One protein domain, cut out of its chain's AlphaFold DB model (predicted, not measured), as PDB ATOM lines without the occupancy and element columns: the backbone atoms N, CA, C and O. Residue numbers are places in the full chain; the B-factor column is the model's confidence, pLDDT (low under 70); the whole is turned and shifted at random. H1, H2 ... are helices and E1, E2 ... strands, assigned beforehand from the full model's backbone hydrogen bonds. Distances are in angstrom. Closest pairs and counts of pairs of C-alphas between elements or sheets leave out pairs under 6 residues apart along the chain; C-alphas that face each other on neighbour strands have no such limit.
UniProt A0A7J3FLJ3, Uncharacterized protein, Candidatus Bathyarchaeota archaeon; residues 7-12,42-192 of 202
ATOM      1  N   ARG A   7     -34.093  18.846  -4.646       82.94
ATOM      2  CA  ARG A   7     -33.651  19.167  -3.274       82.94
ATOM      3  C   ARG A   7     -34.384  20.350  -2.627       82.94
ATOM      4  O   ARG A   7     -34.323  20.497  -1.415       82.94
ATOM      5  N   TYR A   8     -35.028  21.191  -3.433       74.25
ATOM      6  CA  TYR A   8     -35.788  22.358  -2.988       74.25
ATOM      7  C   TYR A   8     -37.263  22.054  -2.721       74.25
ATOM      8  O   TYR A   8     -37.975  22.908  -2.203       74.25
ATOM      9  N   ILE A   9     -37.729  20.853  -3.073       80.00
ATOM     10  CA  ILE A   9     -39.135  20.461  -3.022       80.00
ATOM     11  C   ILE A   9     -39.301  19.373  -1.967       80.00
ATOM     12  O   ILE A   9     -38.668  18.320  -2.032       80.00
ATOM     13  N   SER A  10     -40.185  19.618  -1.008       77.88
ATOM     14  CA  SER A  10     -40.504  18.693   0.076       77.88
ATOM     15  C   SER A  10     -42.007  18.443   0.133       77.88
ATOM     16  O   SER A  10     -42.784  19.387   0.251       77.88
ATOM     17  N   GLU A  11     -42.438  17.181   0.082       77.31
ATOM     18  CA  GLU A  11     -43.837  16.843   0.377       77.31
ATOM     19  C   GLU A  11     -44.137  17.178   1.850       77.31
ATOM     20  O   GLU A  11     -43.357  16.839   2.745       77.31
ATOM     21  N   ILE A  12     -45.266  17.836   2.118       69.62
ATOM     22  CA  ILE A  12     -45.723  18.087   3.487       69.62
ATOM     23  C   ILE A  12     -46.352  16.789   3.989       69.62
ATOM     24  O   ILE A  12     -47.444  16.400   3.573       69.62
ATOM     25  N   PRO A  42     -40.267  40.998   9.782       48.97
ATOM     26  CA  PRO A  42     -39.538  41.658   8.698       48.97
ATOM     27  C   PRO A  42     -39.632  40.862   7.374       48.97
ATOM     28  O   PRO A  42     -38.702  40.866   6.571       48.97
ATOM     29  N   HIS A  43     -40.738  40.152   7.153       55.38
ATOM     30  CA  HIS A  43     -40.950  39.131   6.138       55.38
ATOM     31  C   HIS A  43     -42.299  39.389   5.461       55.38
ATOM     32  O   HIS A  43     -43.310  39.536   6.145       55.38
ATOM     33  N   HIS A  44     -42.302  39.479   4.132       62.44
ATOM     34  CA  HIS A  44     -43.517  39.611   3.322       62.44
ATOM     35  C   HIS A  44     -44.193  38.240   3.196       62.44
ATOM     36  O   HIS A  44     -43.495  37.233   3.060       62.44
ATOM     37  N   PHE A  45     -45.526  38.174   3.233       66.62
ATOM     38  CA  PHE A  45     -46.242  36.930   2.940       66.62
ATOM     39  C   PHE A  45     -47.561  37.162   2.192       66.62
ATOM     40  O   PHE A  45     -48.219  38.196   2.324       66.62
ATOM     41  N   GLU A  46     -47.954  36.163   1.408       68.88
ATOM     42  CA  GLU A  46     -49.190  36.111   0.628       68.88
ATOM     43  C   GLU A  46     -49.926  34.807   0.919       68.88
ATOM     44  O   GLU A  46     -49.318  33.745   0.994       68.88
ATOM     45  N   ILE A  47     -51.246  34.877   1.066       71.88
ATOM     46  CA  ILE A  47     -52.124  33.714   1.181       71.88
ATOM     47  C   ILE A  47     -53.180  33.829   0.095       71.88
ATOM     48  O   ILE A  47     -53.866  34.845   0.013       71.88
ATOM     49  N   MET A  48     -53.348  32.782  -0.707       70.75
ATOM     50  CA  MET A  48     -54.337  32.712  -1.779       70.75
ATOM     51  C   MET A  48     -55.160  31.430  -1.688       70.75
ATOM     52  O   MET A  48     -54.628  30.338  -1.488       70.75
ATOM     53  N   ILE A  49     -56.474  31.554  -1.889       75.44
ATOM     54  CA  ILE A  49     -57.370  30.408  -2.075       75.44
ATOM     55  C   ILE A  49     -57.560  30.174  -3.572       75.44
ATOM     56  O   ILE A  49     -58.267  30.921  -4.257       75.44
ATOM     57  N   ILE A  50     -56.973  29.092  -4.071       79.06
ATOM     58  CA  ILE A  50     -57.071  28.675  -5.465       79.06
ATOM     59  C   ILE A  50     -58.354  27.873  -5.636       79.06
ATOM     60  O   ILE A  50     -58.509  26.823  -5.018       79.06
ATOM     61  N   ARG A  51     -59.290  28.344  -6.464       76.38
ATOM     62  CA  ARG A  51     -60.543  27.636  -6.774       76.38
ATOM     63  C   ARG A  51     -60.598  27.296  -8.252       76.38
ATOM     64  O   ARG A  51     -59.925  27.920  -9.067       76.38
ATOM     65  N   LYS A  52     -61.473  26.355  -8.615       74.88
ATOM     66  CA  LYS A  52     -61.738  26.043 -10.021       74.88
ATOM     67  C   LYS A  52     -62.123  27.303 -10.780       74.88
ATOM     68  O   LYS A  52     -61.627  27.508 -11.876       74.88
ATOM     69  N   GLU A  53     -62.956  28.160 -10.195       67.56
ATOM     70  CA  GLU A  53     -63.470  29.403 -10.782       67.56
ATOM     71  C   GLU A  53     -62.423  30.528 -10.894       67.56
ATOM     72  O   GLU A  53     -62.754  31.582 -11.433       67.56
ATOM     73  N   GLY A  54     -61.194  30.321 -10.406       61.00
ATOM     74  CA  GLY A  54     -60.144  31.336 -10.276       61.00
ATOM     75  C   GLY A  54     -59.726  31.557  -8.818       61.00
ATOM     76  O   GLY A  54     -60.269  30.940  -7.901       61.00
ATOM     77  N   VAL A  55     -58.777  32.463  -8.585       56.06
ATOM     78  CA  VAL A  55     -58.446  32.942  -7.231       56.06
ATOM     79  C   VAL A  55     -59.401  34.083  -6.906       56.06
ATOM     80  O   VAL A  55     -59.506  35.037  -7.673       56.06
ATOM     81  N   ARG A  56     -60.160  33.960  -5.815       44.97
ATOM     82  CA  ARG A  56     -61.145  34.981  -5.405       44.97
ATOM     83  C   ARG A  56     -60.786  35.686  -4.104       44.97
ATOM     84  O   ARG A  56     -61.190  36.826  -3.920       44.97
ATOM     85  N   ASP A  57     -60.023  35.017  -3.247       45.59
ATOM     86  CA  ASP A  57     -59.761  35.448  -1.881       45.59
ATOM     87  C   ASP A  57     -58.248  35.349  -1.646       45.59
ATOM     88  O   ASP A  57     -57.688  34.248  -1.654       45.59
ATOM     89  N   GLY A  58     -57.584  36.497  -1.505       41.75
ATOM     90  CA  GLY A  58     -56.161  36.579  -1.203       41.75
ATOM     91  C   GLY A  58     -55.892  37.658  -0.160       41.75
ATOM     92  O   GLY A  58     -56.416  38.766  -0.268       41.75
ATOM     93  N   VAL A  59     -55.104  37.329   0.860       41.81
ATOM     94  CA  VAL A  59     -54.591  38.293   1.839       41.81
ATOM     95  C   VAL A  59     -53.091  38.367   1.622       41.81
ATOM     96  O   VAL A  59     -52.392  37.367   1.751       41.81
ATOM     97  N   SER A  60     -52.607  39.545   1.263       45.16
ATOM     98  CA  SER A  60     -51.183  39.830   1.179       45.16
ATOM     99  C   SER A  60     -50.856  40.846   2.256       45.16
ATOM    100  O   SER A  60     -51.478  41.909   2.299       45.16
ATOM    101  N   ASP A  61     -49.900  40.531   3.123       39.03
ATOM    102  CA  ASP A  61     -49.364  41.497   4.076       39.03
ATOM    103  C   ASP A  61     -48.211  42.259   3.419       39.03
ATOM    104  O   ASP A  61     -47.108  42.320   3.960       39.03
ATOM    105  N   VAL A  62     -48.471  42.849   2.233       39.53
ATOM    106  CA  VAL A  62     -47.667  43.975   1.731       39.53
ATOM    107  C   VAL A  62     -47.800  45.040   2.806       39.53
ATOM    108  O   VAL A  62     -48.739  45.838   2.799       39.53
ATOM    109  N   ALA A  63     -46.926  44.962   3.798       30.30
ATOM    110  CA  ALA A  63     -47.089  45.585   5.086       30.30
ATOM    111  C   ALA A  63     -47.282  47.076   4.899       30.30
ATOM    112  O   ALA A  63     -46.290  47.773   4.747       30.30
ATOM    113  N   ARG A  64     -48.536  47.554   4.885       36.66
ATOM    114  CA  ARG A  64     -48.958  48.957   5.023       36.66
ATOM    115  C   ARG A  64     -47.927  49.978   4.524       36.66
ATOM    116  O   ARG A  64     -47.667  50.971   5.203       36.66
ATOM    117  N   VAL A  65     -47.326  49.757   3.355       36.38
ATOM    118  CA  VAL A  65     -46.464  50.757   2.746       36.38
ATOM    119  C   VAL A  65     -47.455  51.677   2.056       36.38
ATOM    120  O   VAL A  65     -48.212  51.190   1.211       36.38
ATOM    121  N   PRO A  66     -47.543  52.960   2.444       39.25
ATOM    122  CA  PRO A  66     -48.544  53.851   1.886       39.25
ATOM    123  C   PRO A  66     -48.513  53.762   0.348       39.25
ATOM    124  O   PRO A  66     -47.413  53.713  -0.221       39.25
ATOM    125  N   PRO A  67     -49.664  53.675  -0.346       40.72
ATOM    126  CA  PRO A  67     -49.704  53.557  -1.809       40.72
ATOM    127  C   PRO A  67     -48.931  54.677  -2.529       40.72
ATOM    128  O   PRO A  67     -48.479  54.523  -3.662       40.72
ATOM    129  N   ASP A  68     -48.770  55.815  -1.863       48.34
ATOM    130  CA  ASP A  68     -48.017  57.004  -2.256       48.34
ATOM    131  C   ASP A  68     -46.514  56.936  -1.931       48.34
ATOM    132  O   ASP A  68     -45.755  57.821  -2.331       48.34
ATOM    133  N   SER A  69     -46.044  55.885  -1.255       48.56
ATOM    134  CA  SER A  69     -44.622  55.710  -0.991       48.56
ATOM    135  C   SER A  69     -43.845  55.583  -2.296       48.56
ATOM    136  O   SER A  69     -44.234  54.900  -3.249       48.56
ATOM    137  N   LYS A  70     -42.678  56.219  -2.320       50.28
ATOM    138  CA  LYS A  70     -41.804  56.212  -3.489       50.28
ATOM    139  C   LYS A  70     -41.389  54.789  -3.892       50.28
ATOM    140  O   LYS A  70     -41.295  54.512  -5.079       50.28
ATOM    141  N   LEU A  71     -41.224  53.889  -2.919       44.97
ATOM    142  CA  LEU A  71     -40.881  52.481  -3.137       44.97
ATOM    143  C   LEU A  71     -42.007  51.705  -3.832       44.97
ATOM    144  O   LEU A  71     -41.734  51.019  -4.813       44.97
ATOM    145  N   VAL A  72     -43.263  51.855  -3.390       43.44
ATOM    146  CA  VAL A  72     -44.425  51.237  -4.057       43.44
ATOM    147  C   VAL A  72     -44.612  51.829  -5.450       43.44
ATOM    148  O   VAL A  72     -44.795  51.089  -6.407       43.44
ATOM    149  N   GLN A  73     -44.488  53.149  -5.603       48.28
ATOM    150  CA  GLN A  73     -44.603  53.817  -6.902       48.28
ATOM    151  C   GLN A  73     -43.491  53.401  -7.881       48.28
ATOM    152  O   GLN A  73     -43.741  53.250  -9.075       48.28
ATOM    153  N   GLU A  74     -42.262  53.200  -7.406       47.38
ATOM    154  CA  GLU A  74     -41.138  52.712  -8.215       47.38
ATOM    155  C   GLU A  74     -41.268  51.219  -8.546       47.38
ATOM    156  O   GLU A  74     -41.028  50.845  -9.694       47.38
ATOM    157  N   HIS A  75     -41.699  50.382  -7.597       43.09
ATOM    158  CA  HIS A  75     -42.014  48.968  -7.827       43.09
ATOM    159  C   HIS A  75     -43.145  48.823  -8.855       43.09
ATOM    160  O   HIS A  75     -42.965  48.171  -9.881       43.09
ATOM    161  N   MET A  76     -44.259  49.538  -8.666       43.34
ATOM    162  CA  MET A  76     -45.380  49.563  -9.609       43.34
ATOM    163  C   MET A  76     -44.942  50.056 -10.988       43.34
ATOM    164  O   MET A  76     -45.314  49.450 -11.984       43.34
ATOM    165  N   LYS A  77     -44.103  51.094 -11.088       48.94
ATOM    166  CA  LYS A  77     -43.553  51.531 -12.384       48.94
ATOM    167  C   LYS A  77     -42.690  50.464 -13.056       48.94
ATOM    168  O   LYS A  77     -42.738  50.377 -14.276       48.94
ATOM    169  N   ARG A  78     -41.924  49.664 -12.305       46.38
ATOM    170  CA  ARG A  78     -41.119  48.553 -12.853       46.38
ATOM    171  C   ARG A  78     -42.011  47.419 -13.355       46.38
ATOM    172  O   ARG A  78     -41.868  47.036 -14.512       46.38
ATOM    173  N   VAL A  79     -42.987  46.988 -12.558       41.47
ATOM    174  CA  VAL A  79     -43.993  45.979 -12.943       41.47
ATOM    175  C   VAL A  79     -44.781  46.429 -14.183       41.47
ATOM    176  O   VAL A  79     -44.881  45.702 -15.164       41.47
ATOM    177  N   HIS A  80     -45.257  47.679 -14.210       41.66
ATOM    178  CA  HIS A  80     -46.037  48.229 -15.327       41.66
ATOM    179  C   HIS A  80     -45.185  48.682 -16.528       41.66
ATOM    180  O   HIS A  80     -45.744  49.020 -17.576       41.66
ATOM    181  N   SER A  81     -43.849  48.706 -16.409       43.53
ATOM    182  CA  SER A  81     -42.960  49.012 -17.542       43.53
ATOM    183  C   SER A  81     -42.902  47.886 -18.578       43.53
ATOM    184  O   SER A  81     -42.497  48.151 -19.707       43.53
ATOM    185  N   GLY A  82     -43.447  46.711 -18.233       41.34
ATOM    186  CA  GLY A  82     -43.926  45.691 -19.158       41.34
ATOM    187  C   GLY A  82     -42.822  44.890 -19.834       41.34
ATOM    188  O   GLY A  82     -42.005  45.418 -20.588       41.34
ATOM    189  N   LEU A  83     -42.862  43.572 -19.648       42.75
ATOM    190  CA  LEU A  83     -42.271  42.668 -20.624       42.75
ATOM    191  C   LEU A  83     -43.041  42.807 -21.956       42.75
ATOM    192  O   LEU A  83     -44.257  43.041 -21.948       42.75
ATOM    193  N   PRO A  84     -42.374  42.705 -23.121       39.41
ATOM    194  CA  PRO A  84     -43.063  42.794 -24.401       39.41
ATOM    195  C   PRO A  84     -44.185  41.741 -24.477       39.41
ATOM    196  O   PRO A  84     -43.940  40.551 -24.292       39.41
ATOM    197  N   ASN A  85     -45.406  42.199 -24.786       44.00
ATOM    198  CA  ASN A  85     -46.654  41.422 -24.897       44.00
ATOM    199  C   ASN A  85     -47.399  41.065 -23.591       44.00
ATOM    200  O   ASN A  85     -48.207  40.132 -23.596       44.00
ATOM    201  N   GLU A  86     -47.204  41.800 -22.495       46.62
ATOM    202  CA  GLU A  86     -48.135  41.738 -21.355       46.62
ATOM    203  C   GLU A  86     -49.311  42.722 -21.497       46.62
ATOM    204  O   GLU A  86     -49.104  43.867 -21.922       46.62
ATOM    205  N   PRO A  87     -50.550  42.316 -21.146       39.09
ATOM    206  CA  PRO A  87     -51.674  43.238 -21.040       39.09
ATOM    207  C   PRO A  87     -51.354  44.332 -20.017       39.09
ATOM    208  O   PRO A  87     -51.180  44.070 -18.830       39.09
ATOM    209  N   LYS A  88     -51.264  45.583 -20.473       37.53
ATOM    210  CA  LYS A  88     -51.099  46.730 -19.576       37.53
ATOM    211  C   LYS A  88     -52.387  46.933 -18.772       37.53
ATOM    212  O   LYS A  88     -53.410  47.262 -19.365       37.53
ATOM    213  N   GLY A  89     -52.304  46.834 -17.444       34.88
ATOM    214  CA  GLY A  89     -53.335  47.347 -16.531       34.88
ATOM    215  C   GLY A  89     -54.258  46.326 -15.860       34.88
ATOM    216  O   GLY A  89     -55.326  46.726 -15.404       34.88
ATOM    217  N   GLU A  90     -53.881  45.049 -15.762       34.06
ATOM    218  CA  GLU A  90     -54.675  44.035 -15.049       34.06
ATOM    219  C   GLU A  90     -53.978  43.536 -13.771       34.06
ATOM    220  O   GLU A  90     -52.754  43.490 -13.685       34.06
ATOM    221  N   ILE A  91     -54.815  43.258 -12.766       37.66
ATOM    222  CA  ILE A  91     -54.533  43.064 -11.335       37.66
ATOM    223  C   ILE A  91     -53.312  42.179 -11.105       37.66
ATOM    224  O   ILE A  91     -53.243  41.065 -11.607       37.66
ATOM    225  N   TRP A  92     -52.372  42.683 -10.317       42.09
ATOM    226  CA  TRP A  92     -51.143  41.992  -9.964       42.09
ATOM    227  C   TRP A  92     -51.347  41.094  -8.720       42.09
ATOM    228  O   TRP A  92     -52.026  41.541  -7.790       42.09
ATOM    229  N   PRO A  93     -50.773  39.871  -8.670       49.22
ATOM    230  CA  PRO A  93     -50.117  39.168  -9.772       49.22
ATOM    231  C   PRO A  93     -51.161  38.724 -10.813       49.22
ATOM    232  O   PRO A  93     -52.269  38.324 -10.447       49.22
ATOM    233  N   PRO A  94     -50.854  38.828 -12.117       48.88
ATOM    234  CA  PRO A  94     -51.866  38.681 -13.145       48.88
ATOM    235  C   PRO A  94     -52.287  37.221 -13.311       48.88
ATOM    236  O   PRO A  94     -51.614  36.406 -13.941       48.88
ATOM    237  N   LEU A  95     -53.443  36.915 -12.725       56.25
ATOM    238  CA  LEU A  95     -54.104  35.623 -12.800       56.25
ATOM    239  C   LEU A  95     -54.916  35.531 -14.089       56.25
ATOM    240  O   LEU A  95     -56.056  35.994 -14.153       56.25
ATOM    241  N   TYR A  96     -54.348  34.915 -15.122       60.94
ATOM    242  CA  TYR A  96     -55.058  34.714 -16.385       60.94
ATOM    243  C   TYR A  96     -55.672  33.328 -16.456       60.94
ATOM    244  O   TYR A  96     -55.048  32.332 -16.090       60.94
ATOM    245  N   ARG A  97     -56.898  33.264 -16.978       65.38
ATOM    246  CA  ARG A  97     -57.587  32.003 -17.227       65.38
ATOM    247  C   ARG A  97     -57.543  31.643 -18.702       65.38
ATOM    248  O   ARG A  97     -57.906  32.456 -19.548       65.38
ATOM    249  N   THR A  98     -57.159  30.412 -18.994       65.81
ATOM    250  CA  THR A  98     -57.150  29.876 -20.358       65.81
ATOM    251  C   THR A  98     -58.557  29.433 -20.759       65.81
ATOM    252  O   THR A  98     -59.448  29.291 -19.910       65.81
ATOM    253  N   LYS A  99     -58.795  29.194 -22.055       62.75
ATOM    254  CA  LYS A  99     -60.099  28.686 -22.530       62.75
ATOM    255  C   LYS A  99     -60.389  27.285 -21.987       62.75
ATOM    256  O   LYS A  99     -61.544  26.918 -21.792       62.75
ATOM    257  N   GLU A 100     -59.331  26.546 -21.693       67.00
ATOM    258  CA  GLU A 100     -59.308  25.189 -21.163       67.00
ATOM    259  C   GLU A 100     -59.501  25.159 -19.634       67.00
ATOM    260  O   GLU A 100     -59.643  24.088 -19.046       67.00
ATOM    261  N   GLY A 101     -59.586  26.327 -18.984       69.25
ATOM    262  CA  GLY A 101     -59.891  26.464 -17.557       69.25
ATOM    263  C   GLY A 101     -58.674  26.424 -16.634       69.25
ATOM    264  O   GLY A 101     -58.844  26.293 -15.423       69.25
ATOM    265  N   GLU A 102     -57.469  26.550 -17.184       77.69
ATOM    266  CA  GLU A 102     -56.217  26.624 -16.430       77.69
ATOM    267  C   GLU A 102     -56.030  28.034 -15.877       77.69
ATOM    268  O   GLU A 102     -56.507  29.005 -16.470       77.69
ATOM    269  N   ILE A 103     -55.352  28.152 -14.736       75.19
ATOM    270  CA  ILE A 103     -55.104  29.433 -14.071       75.19
ATOM    271  C   ILE A 103     -53.598  29.672 -14.070       75.19
ATOM    272  O   ILE A 103     -52.851  28.965 -13.398       75.19
ATOM    273  N   ILE A 104     -53.148  30.664 -14.826       73.38
ATOM    274  CA  ILE A 104     -51.755  31.104 -14.856       73.38
ATOM    275  C   ILE A 104     -51.573  32.097 -13.710       73.38
ATOM    276  O   ILE A 104     -52.116  33.192 -13.786       73.38
ATOM    277  N   ALA A 105     -50.835  31.723 -12.664       71.50
ATOM    278  CA  ALA A 105     -50.619  32.581 -11.493       71.50
ATOM    279  C   ALA A 105     -49.395  33.481 -11.625       71.50
ATOM    280  O   ALA A 105     -49.432  34.652 -11.264       71.50
ATOM    281  N   ARG A 106     -48.321  32.940 -12.201       75.81
ATOM    282  CA  ARG A 106     -47.120  33.689 -12.577       75.81
ATOM    283  C   ARG A 106     -46.735  33.244 -13.975       75.81
ATOM    284  O   ARG A 106     -46.299  32.115 -14.169       75.81
ATOM    285  N   GLY A 107     -46.987  34.099 -14.964       73.12
ATOM    286  CA  GLY A 107     -46.873  33.737 -16.381       73.12
ATOM    287  C   GLY A 107     -45.452  33.747 -16.942       73.12
ATOM    288  O   GLY A 107     -45.248  33.243 -18.048       73.12
ATOM    289  N   TRP A 108     -44.495  34.300 -16.196       80.00
ATOM    290  CA  TRP A 108     -43.117  34.487 -16.635       80.00
ATOM    291  C   TRP A 108     -42.118  34.038 -15.574       80.00
ATOM    292  O   TRP A 108     -42.387  34.223 -14.387       80.00
ATOM    293  N   PRO A 109     -40.963  33.502 -15.998       86.38
ATOM    294  CA  PRO A 109     -39.851  33.236 -15.105       86.38
ATOM    295  C   PRO A 109     -39.334  34.513 -14.451       86.38
ATOM    296  O   PRO A 109     -39.229  35.561 -15.093       86.38
ATOM    297  N   MET A 110     -38.966  34.417 -13.181       85.25
ATOM    298  CA  MET A 110     -38.369  35.510 -12.420       85.25
ATOM    299  C   MET A 110     -37.469  34.971 -11.312       85.25
ATOM    300  O   MET A 110     -37.470  33.778 -11.010       85.25
ATOM    301  N   TYR A 111     -36.689  35.858 -10.704       87.38
ATOM    302  CA  TYR A 111     -36.007  35.587  -9.444       87.38
ATOM    303  C   TYR A 111     -36.190  36.758  -8.475       87.38
ATOM    304  O   TYR A 111     -36.474  37.885  -8.889       87.38
ATOM    305  N   HIS A 112     -35.953  36.490  -7.192       83.19
ATOM    306  CA  HIS A 112     -35.910  37.490  -6.126       83.19
ATOM    307  C   HIS A 112     -34.509  37.551  -5.511       83.19
ATOM    308  O   HIS A 112     -33.755  36.576  -5.570       83.19
ATOM    309  N   THR A 113     -34.125  38.677  -4.898       83.00
ATOM    310  CA  THR A 113     -32.879  38.743  -4.100       83.00
ATOM    311  C   THR A 113     -33.076  38.268  -2.660       83.00
ATOM    312  O   THR A 113     -32.156  38.370  -1.842       83.00
ATOM    313  N   ALA A 114     -34.279  37.806  -2.333       77.38
ATOM    314  CA  ALA A 114     -34.651  37.153  -1.090       77.38
ATOM    315  C   ALA A 114     -34.952  35.678  -1.350       77.38
ATOM    316  O   ALA A 114     -35.341  35.312  -2.459       77.38
ATOM    317  N   ASP A 115     -34.820  34.856  -0.314       82.94
ATOM    318  CA  ASP A 115     -35.415  33.527  -0.338       82.94
ATOM    319  C   ASP A 115     -36.940  33.658  -0.291       82.94
ATOM    320  O   ASP A 115     -37.470  34.485   0.465       82.94
ATOM    321  N   GLU A 116     -37.609  32.807  -1.055       85.62
ATOM    322  CA  GLU A 116     -39.057  32.672  -1.132       85.62
ATOM    323  C   GLU A 116     -39.444  31.223  -0.819       85.62
ATOM    324  O   GLU A 116     -38.723  30.277  -1.138       85.62
ATOM    325  N   ILE A 117     -40.570  31.032  -0.144       85.38
ATOM    326  CA  ILE A 117     -41.083  29.717   0.224       85.38
ATOM    327  C   ILE A 117     -42.528  29.626  -0.237       85.38
ATOM    328  O   ILE A 117     -43.350  30.425   0.199       85.38
ATOM    329  N   PHE A 118     -42.838  28.616  -1.045       89.75
ATOM    330  CA  PHE A 118     -44.205  28.250  -1.407       89.75
ATOM    331  C   PHE A 118     -44.695  27.103  -0.533       89.75
ATOM    332  O   PHE A 118     -44.002  26.100  -0.369       89.75
ATOM    333  N   LEU A 119     -45.922  27.209  -0.040       88.81
ATOM    334  CA  LEU A 119     -46.662  26.127   0.594       88.81
ATOM    335  C   LEU A 119     -47.960  25.913  -0.175       88.81
ATOM    336  O   LEU A 119     -48.837  26.773  -0.181       88.81
ATOM    337  N   PHE A 120     -48.108  24.739  -0.775       91.62
ATOM    338  CA  PHE A 120     -49.368  24.280  -1.347       91.62
ATOM    339  C   PHE A 120     -50.040  23.346  -0.350       91.62
ATOM    340  O   PHE A 120     -49.442  22.354   0.067       91.62
ATOM    341  N   ILE A 121     -51.270  23.658   0.053       88.94
ATOM    342  CA  ILE A 121     -51.970  22.975   1.144       88.94
ATOM    343  C   ILE A 121     -53.367  22.560   0.675       88.94
ATOM    344  O   ILE A 121     -54.154  23.380   0.202       88.94
ATOM    345  N   GLY A 122     -53.682  21.270   0.811       86.00
ATOM    346  CA  GLY A 122     -55.009  20.730   0.522       86.00
ATOM    347  C   GLY A 122     -56.030  21.106   1.597       86.00
ATOM    348  O   GLY A 122     -55.676  21.395   2.734       86.00
ATOM    349  N   THR A 123     -57.313  21.099   1.242       84.62
ATOM    350  CA  THR A 123     -58.419  21.502   2.133       84.62
ATOM    351  C   THR A 123     -59.351  20.350   2.510       84.62
ATOM    352  O   THR A 123     -60.377  20.587   3.139       84.62
ATOM    353  N   ASP A 124     -59.024  19.109   2.126       86.19
ATOM    354  CA  ASP A 124     -59.780  17.921   2.531       86.19
ATOM    355  C   ASP A 124     -59.167  17.312   3.802       86.19
ATOM    356  O   ASP A 124     -58.087  16.720   3.720       86.19
ATOM    357  N   PRO A 125     -59.820  17.443   4.972       81.50
ATOM    358  CA  PRO A 125     -59.315  16.864   6.211       81.50
ATOM    359  C   PRO A 125     -59.349  15.330   6.211       81.50
ATOM    360  O   PRO A 125     -58.558  14.718   6.924       81.50
ATOM    361  N   GLU A 126     -60.221  14.706   5.412       84.50
ATOM    362  CA  GLU A 126     -60.319  13.245   5.314       84.50
ATOM    363  C   GLU A 126     -59.237  12.673   4.386       84.50
ATOM    364  O   GLU A 126     -58.816  11.529   4.545       84.50
ATOM    365  N   ASN A 127     -58.743  13.480   3.438       86.25
ATOM    366  CA  ASN A 127     -57.683  13.108   2.499       86.25
ATOM    367  C   ASN A 127     -56.562  14.163   2.471       86.25
ATOM    368  O   ASN A 127     -56.353  14.817   1.445       86.25
ATOM    369  N   PRO A 128     -55.777  14.310   3.556       79.31
ATOM    370  CA  PRO A 128     -54.813  15.401   3.704       79.31
ATOM    371  C   PRO A 128     -53.643  15.342   2.715       79.31
ATOM    372  O   PRO A 128     -52.895  16.304   2.617       79.31
ATOM    373  N   LEU A 129     -53.453  14.237   1.986       85.94
ATOM    374  CA  LEU A 129     -52.426  14.115   0.945       85.94
ATOM    375  C   LEU A 129     -52.938  14.477  -0.459       85.94
ATOM    376  O   LEU A 129     -52.125  14.592  -1.372       85.94
ATOM    377  N   ASP A 130     -54.248  14.669  -0.650       91.44
ATOM    378  CA  ASP A 130     -54.792  15.206  -1.900       91.44
ATOM    379  C   ASP A 130     -54.781  16.733  -1.844       91.44
ATOM    380  O   ASP A 130     -55.513  17.355  -1.065       91.44
ATOM    381  N   LEU A 131     -54.000  17.367  -2.719       92.31
ATOM    382  CA  LEU A 131     -54.021  18.822  -2.826       92.31
ATOM    383  C   LEU A 131     -55.423  19.315  -3.226       92.31
ATOM    384  O   LEU A 131     -55.933  20.278  -2.657       92.31
ATOM    385  N   GLY A 132     -56.110  18.598  -4.117       91.75
ATOM    386  CA  GLY A 132     -57.396  19.007  -4.699       91.75
ATOM    387  C   GLY A 132     -57.276  19.625  -6.095       91.75
ATOM    388  O   GLY A 132     -58.284  19.998  -6.693       91.75
ATOM    389  N   GLY A 133     -56.065  19.683  -6.640       92.62
ATOM    390  CA  GLY A 133     -55.749  20.141  -7.986       92.62
ATOM    391  C   GLY A 133     -54.307  19.797  -8.342       92.62
ATOM    392  O   GLY A 133     -53.671  19.002  -7.649       92.62
ATOM    393  N   GLU A 134     -53.805  20.401  -9.412       95.06
ATOM    394  CA  GLU A 134     -52.424  20.243  -9.858       95.06
ATOM    395  C   GLU A 134     -51.747  21.609  -9.937       95.06
ATOM    396  O   GLU A 134     -52.319  22.561 -10.472       95.06
ATOM    397  N   VAL A 135     -50.516  21.693  -9.438       94.12
ATOM    398  CA  VAL A 135     -49.642  22.851  -9.645       94.12
ATOM    399  C   VAL A 135     -48.515  22.433 -10.572       94.12
ATOM    400  O   VAL A 135     -47.706  21.570 -10.236       94.12
ATOM    401  N   GLU A 136     -48.467  23.038 -11.749       94.19
ATOM    402  CA  GLU A 136     -47.286  23.025 -12.595       94.19
ATOM    403  C   GLU A 136     -46.354  24.143 -12.140       94.19
ATOM    404  O   GLU A 136     -46.706  25.319 -12.208       94.19
ATOM    405  N   PHE A 137     -45.171  23.757 -11.677       94.50
ATOM    406  CA  PHE A 137     -44.171  24.654 -11.125       94.50
ATOM    407  C   PHE A 137     -42.848  24.459 -11.862       94.50
ATOM    408  O   PHE A 137     -42.388  23.328 -12.028       94.50
ATOM    409  N   TRP A 138     -42.223  25.550 -12.294       95.06
ATOM    410  CA  TRP A 138     -40.945  25.507 -13.003       95.06
ATOM    411  C   TRP A 138     -39.805  26.073 -12.153       95.06
ATOM    412  O   TRP A 138     -39.970  27.094 -11.485       95.06
ATOM    413  N   LEU A 139     -38.649  25.402 -12.193       94.25
ATOM    414  CA  LEU A 139     -37.407  25.806 -11.521       94.25
ATOM    415  C   LEU A 139     -36.239  25.785 -12.503       94.25
ATOM    416  O   LEU A 139     -36.045  24.796 -13.201       94.25
ATOM    417  N   GLY A 140     -35.421  26.831 -12.504       92.94
ATOM    418  CA  GLY A 140     -34.317  27.016 -13.442       92.94
ATOM    419  C   GLY A 140     -34.654  28.007 -14.559       92.94
ATOM    420  O   GLY A 140     -35.717  28.618 -14.577       92.94
ATOM    421  N   CYS A 141     -33.711  28.206 -15.477       90.25
ATOM    422  CA  CYS A 141     -33.785  29.238 -16.511       90.25
ATOM    423  C   CYS A 141     -33.495  28.646 -17.891       90.25
ATOM    424  O   CYS A 141     -32.541  27.879 -18.036       90.25
ATOM    425  N   GLY A 142     -34.285  29.035 -18.898       87.88
ATOM    426  CA  GLY A 142     -34.124  28.552 -20.270       87.88
ATOM    427  C   GLY A 142     -34.108  27.028 -20.335       87.88
ATOM    428  O   GLY A 142     -34.867  26.381 -19.624       87.88
ATOM    429  N   GLU A 143     -33.222  26.460 -21.154       90.44
ATOM    430  CA  GLU A 143     -33.105  25.010 -21.387       90.44
ATOM    431  C   GLU A 143     -32.828  24.178 -20.120       90.44
ATOM    432  O   GLU A 143     -33.172  23.000 -20.078       90.44
ATOM    433  N   ASP A 144     -32.256  24.783 -19.073       90.81
ATOM    434  CA  ASP A 144     -31.989  24.113 -17.792       90.81
ATOM    435  C   ASP A 144     -33.224  24.056 -16.877       90.81
ATOM    436  O   ASP A 144     -33.151  23.494 -15.781       90.81
ATOM    437  N   ALA A 145     -34.341  24.679 -17.266       93.12
ATOM    438  CA  ALA A 145     -35.540  24.722 -16.446       93.12
ATOM    439  C   ALA A 145     -36.252  23.359 -16.395       93.12
ATOM    440  O   ALA A 145     -36.560  22.734 -17.411       93.12
ATOM    441  N   GLU A 146     -36.569  22.921 -15.182       94.88
ATOM    442  CA  GLU A 146     -37.249  21.667 -14.887       94.88
ATOM    443  C   GLU A 146     -38.698  21.928 -14.473       94.88
ATOM    444  O   GLU A 146     -38.981  22.785 -13.632       94.88
ATOM    445  N   LYS A 147     -39.617  21.141 -15.042       94.62
ATOM    446  CA  LYS A 147     -41.035  21.148 -14.678       94.62
ATOM    447  C   LYS A 147     -41.321  20.166 -13.549       94.62
ATOM    448  O   LYS A 147     -40.954  18.991 -13.630       94.62
ATOM    449  N   TYR A 148     -42.107  20.617 -12.585       94.62
ATOM    450  CA  TYR A 148     -42.645  19.831 -11.488       94.62
ATOM    451  C   TYR A 148     -44.169  19.874 -11.529       94.62
ATOM    452  O   TYR A 148     -44.758  20.942 -11.658       94.62
ATOM    453  N   ILE A 149     -44.805  18.705 -11.440       95.62
ATOM    454  CA  ILE A 149     -46.258  18.589 -11.299       95.62
ATOM    455  C   ILE A 149     -46.546  18.151  -9.872       95.62
ATOM    456  O   ILE A 149     -46.130  17.072  -9.448       95.62
ATOM    457  N   ILE A 150     -47.244  19.003  -9.136       95.25
ATOM    458  CA  ILE A 150     -47.518  18.836  -7.717       95.25
ATOM    459  C   ILE A 150     -48.995  18.506  -7.551       95.25
ATOM    460  O   ILE A 150     -49.860  19.296  -7.916       95.25
ATOM    461  N   THR A 151     -49.274  17.338  -6.980       96.19
ATOM    462  CA  THR A 151     -50.640  16.839  -6.739       96.19
ATOM    463  C   THR A 151     -50.946  16.645  -5.252       96.19
ATOM    464  O   THR A 151     -52.055  16.260  -4.887       96.19
ATOM    465  N   LYS A 152     -49.952  16.878  -4.391       92.62
ATOM    466  CA  LYS A 152     -50.019  16.711  -2.937       92.62
ATOM    467  C   LYS A 152     -49.542  17.982  -2.241       92.62
ATOM    468  O   LYS A 152     -48.788  18.744  -2.856       92.62
ATOM    469  N   PRO A 153     -49.894  18.198  -0.963       89.12
ATOM    470  CA  PRO A 153     -49.335  19.302  -0.205       89.12
ATOM    471  C   PRO A 153     -47.809  19.295  -0.218       89.12
ATOM    472  O   PRO A 153     -47.178  18.265   0.013       89.12
ATOM    473  N   THR A 154     -47.221  20.438  -0.549       88.06
ATOM    474  CA  THR A 154     -45.799  20.548  -0.884       88.06
ATOM    475  C   THR A 154     -45.262  21.891  -0.420       88.06
ATOM    476  O   THR A 154     -45.914  22.916  -0.596       88.06
ATOM    477  N   CYS A 155     -44.064  21.869   0.154       88.31
ATOM    478  CA  CYS A 155     -43.248  23.032   0.451       88.31
ATOM    479  C   CYS A 155     -42.139  23.140  -0.602       88.31
ATOM    480  O   CYS A 155     -41.457  22.149  -0.881       88.31
ATOM    481  N   ILE A 156     -41.954  24.322  -1.183       87.31
ATOM    482  CA  ILE A 156     -40.857  24.610  -2.108       87.31
ATOM    483  C   ILE A 156     -40.056  25.778  -1.555       87.31
ATOM    484  O   ILE A 156     -40.598  26.865  -1.379       87.31
ATOM    485  N   HIS A 157     -38.767  25.567  -1.311       86.81
ATOM    486  CA  HIS A 157     -37.834  26.629  -0.947       86.81
ATOM    487  C   HIS A 157     -37.103  27.126  -2.191       86.81
ATOM    488  O   HIS A 157     -36.385  26.372  -2.838       86.81
ATOM    489  N   ILE A 158     -37.258  28.402  -2.508       90.88
ATOM    490  CA  ILE A 158     -36.573  29.094  -3.592       90.88
ATOM    491  C   ILE A 158     -35.471  29.959  -2.971       90.88
ATOM    492  O   ILE A 158     -35.772  30.995  -2.379       90.88
ATOM    493  N   PRO A 159     -34.189  29.574  -3.074       87.50
ATOM    494  CA  PRO A 159     -33.104  30.440  -2.635       87.50
ATOM    495  C   PRO A 159     -33.044  31.726  -3.461       87.50
ATOM    496  O   PRO A 159     -33.334  31.712  -4.660       87.50
ATOM    497  N   ALA A 160     -32.560  32.807  -2.853       86.12
ATOM    498  CA  ALA A 160     -32.291  34.063  -3.542       86.12
ATOM    499  C   ALA A 160     -31.489  33.844  -4.841       86.12
ATOM    500  O   ALA A 160     -30.457  33.167  -4.864       86.12
ATOM    501  N   GLY A 161     -31.963  34.439  -5.935       88.00
ATOM    502  CA  GLY A 161     -31.369  34.333  -7.268       88.00
ATOM    503  C   GLY A 161     -31.725  33.061  -8.047       88.00
ATOM    504  O   GLY A 161     -31.377  32.978  -9.226       88.00
ATOM    505  N   LEU A 162     -32.418  32.082  -7.451       91.56
ATOM    506  CA  LEU A 162     -32.931  30.941  -8.208       91.56
ATOM    507  C   LEU A 162     -34.122  31.385  -9.062       91.56
ATOM    508  O   LEU A 162     -35.149  31.825  -8.547       91.56
ATOM    509  N   VAL A 163     -33.977  31.234 -10.378       92.88
ATOM    510  CA  VAL A 163     -35.081  31.459 -11.311       92.88
ATOM    511  C   VAL A 163     -36.149  30.397 -11.081       92.88
ATOM    512  O   VAL A 163     -35.849  29.201 -11.037       92.88
ATOM    513  N   HIS A 164     -37.383  30.847 -10.936       92.19
ATOM    514  CA  HIS A 164     -38.566  30.015 -10.804       92.19
ATOM    515  C   HIS A 164     -39.708  30.617 -11.631       92.19
ATOM    516  O   HIS A 164     -39.550  31.683 -12.234       92.19
ATOM    517  N   ALA A 165     -40.849  29.926 -11.639       89.44
ATOM    518  CA  ALA A 165     -41.990  30.197 -12.506       89.44
ATOM    519  C   ALA A 165     -41.672  29.917 -13.999       89.44
ATOM    520  O   ALA A 165     -40.504  29.844 -14.393       89.44
ATOM    521  N   PRO A 166     -42.681  29.678 -14.856       88.69
ATOM    522  CA  PRO A 166     -44.113  29.910 -14.659       88.69
ATOM    523  C   PRO A 166     -44.779  29.011 -13.605       88.69
ATOM    524  O   PRO A 166     -44.289  27.920 -13.311       88.69
ATOM    525  N   ILE A 167     -45.905  29.468 -13.052       89.69
ATOM    526  CA  ILE A 167     -46.773  28.690 -12.154       89.69
ATOM    527  C   ILE A 167     -48.163  28.603 -12.780       89.69
ATOM    528  O   ILE A 167     -48.792  29.634 -13.047       89.69
ATOM    529  N   VAL A 168     -48.643  27.380 -13.009       87.44
ATOM    530  CA  VAL A 168     -49.958  27.120 -13.611       87.44
ATOM    531  C   VAL A 168     -50.748  26.146 -12.749       87.44
ATOM    532  O   VAL A 168     -50.304  25.029 -12.491       87.44
ATOM    533  N   PHE A 169     -51.954  26.536 -12.349       88.88
ATOM    534  CA  PHE A 169     -52.900  25.642 -11.697       88.88
ATOM    535  C   PHE A 169     -53.772  24.956 -12.741       88.88
ATOM    536  O   PHE A 169     -54.461  25.604 -13.537       88.88
ATOM    537  N   ARG A 170     -53.747  23.627 -12.726       89.56
ATOM    538  CA  ARG A 170     -54.491  22.761 -13.643       89.56
ATOM    539  C   ARG A 170     -55.417  21.851 -12.849       89.56
ATOM    540  O   ARG A 170     -55.222  21.628 -11.655       89.56
ATOM    541  N   ASN A 171     -56.443  21.329 -13.522       91.00
ATOM    542  CA  ASN A 171     -57.305  20.268 -12.991       91.00
ATOM    543  C   ASN A 171     -57.815  20.527 -11.558       91.00
ATOM    544  O   ASN A 171     -57.881  19.612 -10.739       91.00
ATOM    545  N   VAL A 172     -58.168  21.778 -11.235       88.38
ATOM    546  CA  VAL A 172     -58.626  22.157  -9.891       88.38
ATOM    547  C   VAL A 172     -60.018  21.568  -9.648       88.38
ATOM    548  O   VAL A 172     -61.016  22.011 -10.222       88.38
ATOM    549  N   ARG A 173     -60.076  20.530  -8.811       92.62
ATOM    550  CA  ARG A 173     -61.291  19.782  -8.444       92.62
ATOM    551  C   ARG A 173     -61.928  20.335  -7.173       92.62
ATOM    552  O   ARG A 173     -63.149  20.361  -7.057       92.62
ATOM    553  N   ARG A 174     -61.090  20.771  -6.233       89.00
ATOM    554  CA  ARG A 174     -61.449  21.336  -4.931       89.00
ATOM    555  C   ARG A 174     -60.523  22.519  -4.638       89.00
ATOM    556  O   ARG A 174     -59.366  22.473  -5.056       89.00
ATOM    557  N   PRO A 175     -60.991  23.556  -3.918       84.56
ATOM    558  CA  PRO A 175     -60.116  24.643  -3.523       84.56
ATOM    559  C   PRO A 175     -58.892  24.163  -2.743       84.56
ATOM    560  O   PRO A 175     -59.000  23.247  -1.929       84.56
ATOM    561  N   PHE A 176     -57.749  24.794  -2.952       86.06
ATOM    562  CA  PHE A 176     -56.545  24.573  -2.155       86.06
ATOM    563  C   PHE A 176     -55.870  25.906  -1.852       86.06
ATOM    564  O   PHE A 176     -56.233  26.932  -2.427       86.06
ATOM    565  N   ILE A 177     -54.954  25.905  -0.894       85.62
ATOM    566  CA  ILE A 177     -54.324  27.121  -0.385       85.62
ATOM    567  C   ILE A 177     -52.894  27.183  -0.911       85.62
ATOM    568  O   ILE A 177     -52.168  26.190  -0.853       85.62
ATOM    569  N   GLU A 178     -52.505  28.348  -1.409       86.00
ATOM    570  CA  GLU A 178     -51.114  28.730  -1.634       86.00
ATOM    571  C   GLU A 178     -50.726  29.745  -0.558       86.00
ATOM    572  O   GLU A 178     -51.429  30.733  -0.350       86.00
ATOM    573  N   VAL A 179     -49.622  29.493   0.139       83.94
ATOM    574  CA  VAL A 179     -48.975  30.468   1.020       83.94
ATOM    575  C   VAL A 179     -47.586  30.737   0.480       83.94
ATOM    576  O   VAL A 179     -46.860  29.800   0.154       83.94
ATOM    577  N   ILE A 180     -47.216  32.004   0.407       82.12
ATOM    578  CA  ILE A 180     -45.913  32.450  -0.065       82.12
ATOM    579  C   ILE A 180     -45.291  33.276   1.041       82.12
ATOM    580  O   ILE A 180     -45.923  34.197   1.547       82.12
ATOM    581  N   CYS A 181     -44.065  32.949   1.421       81.56
ATOM    582  CA  CYS A 181     -43.315  33.682   2.429       81.56
ATOM    583  C   CYS A 181     -41.988  34.137   1.837       81.56
ATOM    584  O   CYS A 181     -41.249  33.326   1.288       81.56
ATOM    585  N   TYR A 182     -41.643  35.404   2.027       75.75
ATOM    586  CA  TYR A 182     -40.374  35.971   1.599       75.75
ATOM    587  C   TYR A 182     -39.544  36.349   2.816       75.75
ATOM    588  O   TYR A 182     -40.025  36.923   3.791       75.75
ATOM    589  N   THR A 183     -38.244  36.100   2.739       74.25
ATOM    590  CA  THR A 183     -37.307  36.449   3.818       74.25
ATOM    591  C   THR A 183     -37.004  37.950   3.911       74.25
ATOM    592  O   THR A 183     -36.320  38.371   4.844       74.25
ATOM    593  N   LYS A 184     -37.548  38.776   3.005       66.69
ATOM    594  CA  LYS A 184     -37.480  40.246   3.037       66.69
ATOM    595  C   LYS A 184     -38.880  40.874   3.100       66.69
ATOM    596  O   LYS A 184     -39.829  40.266   2.612       66.69
ATOM    597  N   PRO A 185     -39.009  42.103   3.636       58.81
ATOM    598  CA  PRO A 185     -40.299  42.787   3.763       58.81
ATOM    599  C   PRO A 185     -40.734  43.505   2.477       58.81
ATOM    600  O   PRO A 185     -41.858  43.982   2.389       58.81
ATOM    601  N   VAL A 186     -39.837  43.637   1.494       59.31
ATOM    602  CA  VAL A 186     -40.122  44.265   0.202       59.31
ATOM    603  C   VAL A 186     -39.931  43.224  -0.881       59.31
ATOM    604  O   VAL A 186     -38.841  42.664  -1.007       59.31
ATOM    605  N   LEU A 187     -40.983  43.009  -1.664       62.53
ATOM    606  CA  LEU A 187     -40.942  42.158  -2.836       62.53
ATOM    607  C   LEU A 187     -40.084  42.802  -3.933       62.53
ATOM    608  O   LEU A 187     -40.371  43.908  -4.408       62.53
ATOM    609  N   ASP A 188     -39.030  42.106  -4.345       69.50
ATOM    610  CA  ASP A 188     -38.185  42.507  -5.457       69.50
ATOM    611  C   ASP A 188     -38.235  41.462  -6.569       69.50
ATOM    612  O   ASP A 188     -37.629  40.402  -6.489       69.50
ATOM    613  N   GLU A 189     -38.987  41.754  -7.624       74.00
ATOM    614  CA  GLU A 189     -39.134  40.847  -8.759       74.00
ATOM    615  C   GLU A 189     -38.196  41.247  -9.885       74.00
ATOM    616  O   GLU A 189     -38.197  42.397 -10.336       74.00
ATOM    617  N   HIS A 190     -37.412  40.285 -10.362       79.62
ATOM    618  CA  HIS A 190     -36.526  40.461 -11.507       79.62
ATOM    619  C   HIS A 190     -36.969  39.500 -12.613       79.62
ATOM    620  O   HIS A 190     -36.596  38.322 -12.587       79.62
ATOM    621  N   PRO A 191     -37.791  39.966 -13.572       79.00
ATOM    622  CA  PRO A 191     -38.272  39.132 -14.661       79.00
ATOM    623  C   PRO A 191     -37.129  38.607 -15.528       79.00
ATOM    624  O   PRO A 191     -36.204  39.339 -15.886       79.00
ATOM    625  N   VAL A 192     -37.238  37.346 -15.928       78.69
ATOM    626  CA  VAL A 192     -36.324  36.686 -16.854       78.69
ATOM    627  C   VAL A 192     -37.117  36.337 -18.116       78.69
ATOM    628  O   VAL A 192     -37.903  35.388 -18.107       78.69
TER     629      VAL A 192
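This is residues 7 to 12 and 42 to 192 of the 202 residues of an uncharacterized protein of Candidatus Bathyarchaeota archaeon (UniProt A0A7J3FLJ3). What does this model look like? It is a sandwich of two antiparallel sheets face to face, a twisted one of six strands, E1, E8, E5, E10, E2 and E3 in that order, and a smaller one of four, E4, E9, E6 and E7 in that order, with the strands of the one at 22 degrees to those of the other. The one named helix, H1, lies off one end of the sandwich and is on neither sheet. What are the bare figures? The printed part has 157 residues with the order E1 E2 E3 H1 E4 E5 E6 E7 E8 E9 E10, and its class is mostly strand, though under half of the residues are in named elements. The whole is compact, with a radius of gyration of the C-alphas of 15.5 A and spans of 47 by 35 by 33 A.

Where is the sheet of six? E5 holds residues 116 to 122 and is 20.0 A long, from C-alpha 116 at (-39.057, 32.672, -1.132), and E10 holds residues 176 to 182 and is 20.1 A long, ending at C-alpha 182 at (-40.374, 35.971, 1.599). E2 is residues 45 to 51, 19.6 A, and E3 is residues 54 to 60, 16.8 A. E8 is residues 154 to 158, and E1 is residues 9 to 11, from C-alpha 9 at (-39.135, 20.461, -3.022). Where is the sheet of four? E9 is residues 164 to 170, 17.7 A, and E6 is residues 134 to 139, 16.1 A. E7 is residues 146 to 150, and E4 is residues 103 to 106. Where is the helix? H1 is residues 70 to 80, 14.9 A.

How is the large sheet joined? E5 and E10 are antiparallel, with N 119 and O 179 2.8 A apart, and E10 and E2 are antiparallel, with N 48 and O 178 2.8 A apart. E2 and E3 form a hairpin, with N 47 and O 59 2.8 A apart, and E3 is an edge strand. On the other side of E5 from E10 comes E8, with N 118 and O 156 2.9 A apart, and then the edge strand E1, with N 10 and O 155 2.8 A apart. How is the small sheet joined? E9 and E6 are antiparallel, with N 136 and O 168 2.8 A apart. E6 and E7 form a hairpin, with N 137 and O 148 2.8 A apart, and E4 and E9 are antiparallel, with N 105 and O 167 2.9 A apart. How do the sheets face? The parts that face each other are 10.1 A centre to centre, and their best planes are 8 degrees apart. The closest C-alphas of E3 and E4 are those of Gly 54 and Ile 103, 6.6 A. What of H1? It is apart from E2, E5 and E9, among others, and within it every O i to N i+4 pair is within hydrogen-bond range.

How far does it reach? The two C-alphas farthest apart are those of Lys 70 and Glu 126, 47.6 A. Where is it broken or linked at length? Residues 13 to 41 are not printed, and C-alphas 12 and 42 across the cut are 24.9 A apart. The links H1 to E4, 22 residues, and E5 to E6, 11 residues, are long. Where is confidence low? The mean pLDDT of the printed part is 71.9, and 60 residues are under 70, among them residues 53 to 101.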